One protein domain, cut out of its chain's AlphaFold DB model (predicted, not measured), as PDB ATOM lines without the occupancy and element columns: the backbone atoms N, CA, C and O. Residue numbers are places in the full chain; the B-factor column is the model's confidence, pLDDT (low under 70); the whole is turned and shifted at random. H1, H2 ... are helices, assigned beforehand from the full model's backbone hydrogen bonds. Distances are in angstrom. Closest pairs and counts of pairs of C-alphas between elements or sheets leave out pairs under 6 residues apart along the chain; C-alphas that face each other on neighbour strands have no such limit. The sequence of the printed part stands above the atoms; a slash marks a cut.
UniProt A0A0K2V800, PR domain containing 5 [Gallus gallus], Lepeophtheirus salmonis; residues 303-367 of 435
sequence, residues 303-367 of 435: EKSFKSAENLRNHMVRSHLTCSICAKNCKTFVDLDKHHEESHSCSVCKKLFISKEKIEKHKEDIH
ATOM      1  N   GLU A 303     149.239 175.981 159.027       79.06
ATOM      2  CA  GLU A 303     147.794 175.710 159.044       79.06
ATOM      3  C   GLU A 303     147.428 174.262 159.433       79.06
ATOM      4  O   GLU A 303     146.252 173.888 159.464       79.06
ATOM      5  N   LYS A 304     148.419 173.419 159.765       71.75
ATOM      6  CA  LYS A 304     148.194 172.007 160.103       71.75
ATOM      7  C   LYS A 304     147.584 171.846 161.498       71.75
ATOM      8  O   LYS A 304     147.952 172.529 162.450       71.75
ATOM      9  N   SER A 305     146.660 170.893 161.620       82.06
ATOM     10  CA  SER A 305     145.953 170.565 162.864       82.06
ATOM     11  C   SER A 305     146.187 169.103 163.247       82.06
ATOM     12  O   SER A 305     146.193 168.228 162.386       82.06
ATOM     13  N   PHE A 306     146.378 168.827 164.539       77.25
ATOM     14  CA  PHE A 306     146.813 167.517 165.030       77.25
ATOM     15  C   PHE A 306     145.870 166.951 166.089       77.25
ATOM     16  O   PHE A 306     145.373 167.663 166.952       77.25
ATOM     17  N   LYS A 307     145.662 165.631 166.069       73.31
ATOM     18  CA  LYS A 307     144.770 164.917 167.003       73.31
ATOM     19  C   LYS A 307     145.275 164.828 168.453       73.31
ATOM     20  O   LYS A 307     144.513 164.442 169.332       73.31
ATOM     21  N   SER A 308     146.549 165.130 168.704       75.38
ATOM     22  CA  SER A 308     147.173 165.039 170.030       75.38
ATOM     23  C   SER A 308     148.311 166.051 170.185       75.38
ATOM     24  O   SER A 308     148.916 166.478 169.199       75.38
ATOM     25  N   ALA A 309     148.632 166.399 171.436       74.19
ATOM     26  CA  ALA A 309     149.765 167.272 171.759       74.19
ATOM     27  C   ALA A 309     151.110 166.643 171.369       74.19
ATOM     28  O   ALA A 309     152.029 167.352 170.973       74.19
ATOM     29  N   GLU A 310     151.206 165.313 171.422       78.12
ATOM     30  CA  GLU A 310     152.392 164.571 170.990       78.12
ATOM     31  C   GLU A 310     152.608 164.681 169.475       78.12
ATOM     32  O   GLU A 310     153.713 164.952 169.013       78.12
ATOM     33  N   ASN A 311     151.538 164.576 168.683       75.69
ATOM     34  CA  ASN A 311     151.629 164.737 167.234       75.69
ATOM     35  C   ASN A 311     152.000 166.171 166.846       75.69
ATOM     36  O   ASN A 311     152.800 166.361 165.931       75.69
ATOM     37  N   LEU A 312     151.465 167.169 167.559       78.81
ATOM     38  CA  LEU A 312     151.880 168.558 167.378       78.81
ATOM     39  C   LEU A 312     153.355 168.745 167.757       78.81
ATOM     40  O   LEU A 312     154.093 169.350 166.990       78.81
ATOM     41  N   ARG A 313     153.817 168.188 168.884       81.00
ATOM     42  CA  ARG A 313     155.230 168.254 169.296       81.00
ATOM     43  C   ARG A 313     156.149 167.651 168.233       81.00
ATOM     44  O   ARG A 313     157.121 168.290 167.844       81.00
ATOM     45  N   ASN A 314     155.822 166.468 167.722       81.81
ATOM     46  CA  ASN A 314     156.611 165.813 166.678       81.81
ATOM     47  C   ASN A 314     156.598 166.598 165.362       81.81
ATOM     48  O   ASN A 314     157.628 166.694 164.696       81.81
ATOM     49  N   HIS A 315     155.474 167.224 165.010       84.56
ATOM     50  CA  HIS A 315     155.417 168.153 163.886       84.56
ATOM     51  C   HIS A 315     156.291 169.393 164.109       84.56
ATOM     52  O   HIS A 315     157.054 169.755 163.216       84.56
ATOM     53  N   MET A 316     156.234 170.008 165.292       81.75
ATOM     54  CA  MET A 316     157.074 171.156 165.631       81.75
ATOM     55  C   MET A 316     158.551 170.809 165.495       81.75
ATOM     56  O   MET A 316     159.289 171.555 164.858       81.75
ATOM     57  N   VAL A 317     158.964 169.645 166.005       81.81
ATOM     58  CA  VAL A 317     160.344 169.177 165.866       81.81
ATOM     59  C   VAL A 317     160.712 169.009 164.396       81.81
ATOM     60  O   VAL A 317     161.669 169.629 163.959       81.81
ATOM     61  N   ARG A 318     159.935 168.237 163.625       79.94
ATOM     62  CA  ARG A 318     160.291 167.834 162.251       79.94
ATOM     63  C   ARG A 318     160.124 168.924 161.193       79.94
ATOM     64  O   ARG A 318     160.745 168.844 160.142       79.94
ATOM     65  N   SER A 319     159.216 169.871 161.402       79.38
ATOM     66  CA  SER A 319     158.829 170.853 160.377       79.38
ATOM     67  C   SER A 319     159.256 172.278 160.703       79.38
ATOM     68  O   SER A 319     159.345 173.092 159.790       79.38
ATOM     69  N   HIS A 320     159.503 172.593 161.975       82.56
ATOM     70  CA  HIS A 320     159.798 173.961 162.405       82.56
ATOM     71  C   HIS A 320     161.098 174.081 163.205       82.56
ATOM     72  O   HIS A 320     161.714 175.141 163.180       82.56
ATOM     73  N   LEU A 321     161.534 173.013 163.878       84.62
ATOM     74  CA  LEU A 321     162.795 172.967 164.625       84.62
ATOM     75  C   LEU A 321     163.862 172.103 163.941       84.62
ATOM     76  O   LEU A 321     164.929 171.883 164.509       84.62
ATOM     77  N   THR A 322     163.594 171.610 162.735       82.44
ATOM     78  CA  THR A 322     164.589 170.924 161.914       82.44
ATOM     79  C   THR A 322     165.253 171.938 160.995       82.44
ATOM     80  O   THR A 322     164.576 172.665 160.269       82.44
ATOM     81  N   CYS A 323     166.584 171.966 160.993       80.56
ATOM     82  CA  CYS A 323     167.338 172.742 160.017       80.56
ATOM     83  C   CYS A 323     167.049 172.208 158.612       80.56
ATOM     84  O   CYS A 323     167.327 171.047 158.312       80.56
ATOM     85  N   SER A 324     166.514 173.058 157.737       73.31
ATOM     86  CA  SER A 324     166.113 172.674 156.377       73.31
ATOM     87  C   SER A 324     167.283 172.237 155.495       73.31
ATOM     88  O   SER A 324     167.073 171.582 154.479       73.31
ATOM     89  N   ILE A 325     168.512 172.591 155.876       70.88
ATOM     90  CA  ILE A 325     169.704 172.353 155.060       70.88
ATOM     91  C   ILE A 325     170.442 171.095 155.508       70.88
ATOM     92  O   ILE A 325     170.996 170.369 154.688       70.88
ATOM     93  N   CYS A 326     170.437 170.810 156.807       72.25
ATOM     94  CA  CYS A 326     171.219 169.717 157.361       72.25
ATOM     95  C   CYS A 326     170.390 168.641 158.072       72.25
ATOM     96  O   CYS A 326     170.950 167.672 158.582       72.25
ATOM     97  N   ALA A 327     169.070 168.830 158.110       77.25
ATOM     98  CA  ALA A 327     168.087 167.959 158.742       77.25
ATOM     99  C   ALA A 327     168.328 167.695 160.242       77.25
ATOM    100  O   ALA A 327     167.751 166.770 160.811       77.25
ATOM    101  N   LYS A 328     169.152 168.512 160.917       78.50
ATOM    102  CA  LYS A 328     169.356 168.408 162.365       78.50
ATOM    103  C   LYS A 328     168.110 168.893 163.096       78.50
ATOM    104  O   LYS A 328     167.666 170.020 162.885       78.50
ATOM    105  N   ASN A 329     167.600 168.060 163.996       83.38
ATOM    106  CA  ASN A 329     166.485 168.409 164.868       83.38
ATOM    107  C   ASN A 329     167.003 169.178 166.088       83.38
ATOM    108  O   ASN A 329     167.822 168.666 166.856       83.38
ATOM    109  N   CYS A 330     166.495 170.387 166.287       82.12
ATOM    110  CA  CYS A 330     166.741 171.200 167.468       82.12
ATOM    111  C   CYS A 330     165.579 171.075 168.461       82.12
ATOM    112  O   CYS A 330     164.447 170.745 168.103       82.12
ATOM    113  N   LYS A 331     165.868 171.298 169.747       79.75
ATOM    114  CA  LYS A 331     164.864 171.203 170.822       79.75
ATOM    115  C   LYS A 331     164.068 172.495 170.973       79.75
ATOM    116  O   LYS A 331     162.913 172.454 171.392       79.75
ATOM    117  N   THR A 332     164.683 173.625 170.636       82.38
ATOM    118  CA  THR A 332     164.086 174.958 170.702       82.38
ATOM    119  C   THR A 332     164.479 175.787 169.481       82.38
ATOM    120  O   THR A 332     165.434 175.457 168.777       82.38
ATOM    121  N   PHE A 333     163.748 176.877 169.232       80.81
ATOM    122  CA  PHE A 333     164.090 177.830 168.171       80.81
ATOM    123  C   PHE A 333     165.427 178.526 168.439       80.81
ATOM    124  O   PHE A 333     166.210 178.693 167.517       80.81
ATOM    125  N   VAL A 334     165.735 178.831 169.703       85.19
ATOM    126  CA  VAL A 334     167.030 179.415 170.091       85.19
ATOM    127  C   VAL A 334     168.179 178.471 169.738       85.19
ATOM    128  O   VAL A 334     169.216 178.916 169.258       85.19
ATOM    129  N   ASP A 335     167.996 177.162 169.928       83.19
ATOM    130  CA  ASP A 335     169.001 176.169 169.534       83.19
ATOM    131  C   ASP A 335     169.127 176.038 168.011       83.19
ATOM    132  O   ASP A 335     170.197 175.695 167.516       83.19
ATOM    133  N   LEU A 336     168.049 176.278 167.258       83.62
ATOM    134  CA  LEU A 336     168.082 176.290 165.796       83.62
ATOM    135  C   LEU A 336     168.807 177.531 165.266       83.62
ATOM    136  O   LEU A 336     169.654 177.401 164.387       83.62
ATOM    137  N   ASP A 337     168.535 178.700 165.839       82.31
ATOM    138  CA  ASP A 337     169.215 179.945 165.482       82.31
ATOM    139  C   ASP A 337     170.707 179.863 165.815       82.31
ATOM    140  O   ASP A 337     171.542 180.092 164.944       82.31
ATOM    141  N   LYS A 338     171.059 179.401 167.022       82.69
ATOM    142  CA  LYS A 338     172.458 179.117 167.380       82.69
ATOM    143  C   LYS A 338     173.088 178.088 166.457       82.69
ATOM    144  O   LYS A 338     174.220 178.261 166.033       82.69
ATOM    145  N   HIS A 339     172.360 177.026 166.107       80.94
ATOM    146  CA  HIS A 339     172.855 176.054 165.142       80.94
ATOM    147  C   HIS A 339     173.149 176.709 163.792       80.94
ATOM    148  O   HIS A 339     174.160 176.367 163.187       80.94
ATOM    149  N   HIS A 340     172.321 177.639 163.317       80.06
ATOM    150  CA  HIS A 340     172.594 178.375 162.087       80.06
ATOM    151  C   HIS A 340     173.815 179.297 162.211       80.06
ATOM    152  O   HIS A 340     174.603 179.360 161.270       80.06
ATOM    153  N   GLU A 341     174.005 179.948 163.360       77.25
ATOM    154  CA  GLU A 341     175.180 180.787 163.643       77.25
ATOM    155  C   GLU A 341     176.480 179.974 163.761       77.25
ATOM    156  O   GLU A 341     177.530 180.408 163.292       77.25
ATOM    157  N   GLU A 342     176.417 178.778 164.344       77.50
ATOM    158  CA  GLU A 342     177.554 177.862 164.511       77.50
ATOM    159  C   GLU A 342     177.802 176.975 163.276       77.50
ATOM    160  O   GLU A 342     178.795 176.247 163.214       77.50
ATOM    161  N   SER A 343     176.907 177.008 162.285       81.56
ATOM    162  CA  SER A 343     177.034 176.219 161.058       81.56
ATOM    163  C   SER A 343     178.029 176.826 160.074       81.56
ATOM    164  O   SER A 343     178.274 178.030 160.025       81.56
ATOM    165  N   HIS A 344     178.565 175.982 159.196       80.88
ATOM    166  CA  HIS A 344     179.439 176.429 158.120       80.88
ATOM    167  C   HIS A 344     178.617 176.945 156.940       80.88
ATOM    168  O   HIS A 344     178.004 176.163 156.219       80.88
ATOM    169  N   SER A 345     178.605 178.259 156.724       83.12
ATOM    170  CA  SER A 345     177.924 178.863 155.577       83.12
ATOM    171  C   SER A 345     178.788 178.841 154.320       83.12
ATOM    172  O   SER A 345     179.948 179.260 154.356       83.12
ATOM    173  N   CYS A 346     178.210 178.464 153.183       84.38
ATOM    174  CA  CYS A 346     178.822 178.690 151.884       84.38
ATOM    175  C   CYS A 346     178.958 180.187 151.605       84.38
ATOM    176  O   CYS A 346     177.981 180.931 151.654       84.38
ATOM    177  N   SER A 347     180.165 180.637 151.261       84.19
ATOM    178  CA  SER A 347     180.433 182.032 150.901       84.19
ATOM    179  C   SER A 347     179.633 182.487 149.677       84.19
ATOM    180  O   SER A 347     179.183 183.637 149.668       84.19
ATOM    181  N   VAL A 348     179.411 181.585 148.712       83.56
ATOM    182  CA  VAL A 348     178.779 181.848 147.410       83.56
ATOM    183  C   VAL A 348     177.251 181.746 147.473       83.56
ATOM    184  O   VAL A 348     176.562 182.713 147.162       83.56
ATOM    185  N   CYS A 349     176.703 180.604 147.903       83.38
ATOM    186  CA  CYS A 349     175.254 180.353 147.898       83.38
ATOM    187  C   CYS A 349     174.568 180.580 149.256       83.38
ATOM    188  O   CYS A 349     173.349 180.454 149.351       83.38
ATOM    189  N   LYS A 350     175.334 180.872 150.318       82.44
ATOM    190  CA  LYS A 350     174.858 181.077 151.702       82.44
ATOM    191  C   LYS A 350     174.139 179.883 152.350       82.44
ATOM    192  O   LYS A 350     173.626 180.026 153.456       82.44
ATOM    193  N   LYS A 351     174.149 178.691 151.735       77.62
ATOM    194  CA  LYS A 351     173.655 177.457 152.377       77.62
ATOM    195  C   LYS A 351     174.513 177.080 153.588       77.62
ATOM    196  O   LYS A 351     175.723 177.284 153.564       77.62
ATOM    197  N   LEU A 352     173.889 176.519 154.623       82.25
ATOM    198  CA  LEU A 352     174.531 176.135 155.882       82.25
ATOM    199  C   LEU A 352     174.828 174.634 155.929       82.25
ATOM    200  O   LEU A 352     173.995 173.814 155.563       82.25
ATOM    201  N   PHE A 353     175.989 174.263 156.449       81.69
ATOM    202  CA  PHE A 353     176.444 172.879 156.532       81.69
ATOM    203  C   PHE A 353     176.881 172.539 157.957       81.69
ATOM    204  O   PHE A 353     177.466 173.366 158.655       81.69
ATOM    205  N   ILE A 354     176.634 171.292 158.383       78.81
ATOM    206  CA  ILE A 354     177.033 170.797 159.718       78.81
ATOM    207  C   ILE A 354     178.556 170.730 159.869       78.81
ATOM    208  O   ILE A 354     179.065 170.842 160.978       78.81
ATOM    209  N   SER A 355     179.291 170.510 158.778       82.25
ATOM    210  CA  SER A 355     180.740 170.317 158.822       82.25
ATOM    211  C   SER A 355     181.436 170.969 157.635       82.25
ATOM    212  O   SER A 355     180.837 171.154 156.574       82.25
ATOM    213  N   LYS A 356     182.730 171.265 157.820       84.44
ATOM    214  CA  LYS A 356     183.626 171.739 156.757       84.44
ATOM    215  C   LYS A 356     183.718 170.756 155.584       84.44
ATOM    216  O   LYS A 356     183.707 171.168 154.439       84.44
ATOM    217  N   GLU A 357     183.734 169.453 155.849       86.75
ATOM    218  CA  GLU A 357     183.794 168.452 154.775       86.75
ATOM    219  C   GLU A 357     182.561 168.512 153.855       86.75
ATOM    220  O   GLU A 357     182.683 168.423 152.637       86.75
ATOM    221  N   LYS A 358     181.366 168.719 154.423       85.31
ATOM    222  CA  LYS A 358     180.123 168.783 153.642       85.31
ATOM    223  C   LYS A 358     180.030 170.039 152.776       85.31
ATOM    224  O   LYS A 358     179.498 169.963 151.675       85.31
ATOM    225  N   ILE A 359     180.517 171.179 153.266       86.94
ATOM    226  CA  ILE A 359     180.564 172.416 152.472       86.94
ATOM    227  C   ILE A 359     181.602 172.320 151.349       86.94
ATOM    228  O   ILE A 359     181.321 172.813 150.263       86.94
ATOM    229  N   GLU A 360     182.747 171.668 151.567       86.31
ATOM    230  CA  GLU A 360     183.738 171.472 150.500       86.31
ATOM    231  C   GLU A 360     183.195 170.554 149.397       86.31
ATOM    232  O   GLU A 360     183.156 170.976 148.246       86.31
ATOM    233  N   LYS A 361     182.608 169.396 149.742       87.38
ATOM    234  CA  LYS A 361     181.910 168.547 148.751       87.38
ATOM    235  C   LYS A 361     180.803 169.304 148.016       87.38
ATOM    236  O   LYS A 361     180.705 169.258 146.800       87.38
ATOM    237  N   HIS A 362     180.006 170.093 148.738       86.94
ATOM    238  CA  HIS A 362     178.981 170.930 148.115       86.94
ATOM    239  C   HIS A 362     179.555 171.917 147.088       86.94
ATOM    240  O   HIS A 362     178.930 172.143 146.051       86.94
ATOM    241  N   LYS A 363     180.702 172.537 147.374       86.25
ATOM    242  CA  LYS A 363     181.348 173.453 146.432       86.25
ATOM    243  C   LYS A 363     181.865 172.716 145.202       86.25
ATOM    244  O   LYS A 363     181.699 173.240 144.108       86.25
ATOM    245  N   GLU A 364     182.442 171.529 145.382       86.12
ATOM    246  CA  GLU A 364     182.909 170.672 144.286       86.12
ATOM    247  C   GLU A 364     181.751 170.233 143.378       86.12
ATOM    248  O   GLU A 364     181.847 170.347 142.156       86.12
ATOM    249  N   ASP A 365     180.625 169.821 143.964       86.00
ATOM    250  CA  ASP A 365     179.477 169.292 143.220       86.00
ATOM    251  C   ASP A 365     178.649 170.394 142.537       86.00
ATOM    252  O   ASP A 365     178.146 170.227 141.421       86.00
ATOM    253  N   ILE A 366     178.460 171.532 143.215       87.31
ATOM    254  CA  ILE A 366     177.479 172.550 142.810       87.31
ATOM    255  C   ILE A 366     178.128 173.769 142.157       87.31
ATOM    256  O   ILE A 366     177.559 174.327 141.215       87.31
ATOM    257  N   HIS A 367     179.287 174.225 142.639       89.88
ATOM    258  CA  HIS A 367     179.898 175.448 142.125       89.88
ATOM    259  C   HIS A 367     180.826 175.175 140.950       89.88
ATOM    260  O   HIS A 367     181.386 174.101 140.763       89.88
TER     261      HIS A 367
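Overview. This is residues 303 to 367 of the 435 residues of the protein "PR domain containing 5 [Gallus gallus]" of Lepeophtheirus salmonis (UniProt A0A0K2V800). Three short helices are strung one after another along a rod, H1 towards one end, H2 between and H3 towards the other end, with no two of them touching. Two looped links join them; the second holds a short antiparallel pairing of residues 344 to 345 with 352 to 353. The printed part has 65 residues with three named helices, in the order H1, H2, H3, and no named strand; the class is all helix. It is loose, with a radius of gyration of the C-alphas of 14.5 A and spans of 45 by 21 by 18 A.

Arrangement. H1, residues 309 to 320, and H2, residues 333 to 342, are only just apart, their closest C-alphas 8.2 A from each other. H3, residues 356 to 366, is apart from both. In H1, H2 and H3 every O i to N i+4 pair is within hydrogen-bond range.

Along the chain. H1 begins at C-alpha 309 (149.765, 167.272, 171.759) and is 15.3 A long. H2 is 14.0 A long. H3 is 15.3 A long and ends at C-alpha 366 (177.479, 172.550, 142.810).

Size, cuts and confidence. The C-alphas farthest apart, of Lys 307 and Glu 364, are 44.8 A apart. Both links are long, with 12 and 13 residues. The printed part has no cut, and no printed residue is under 70 in pLDDT.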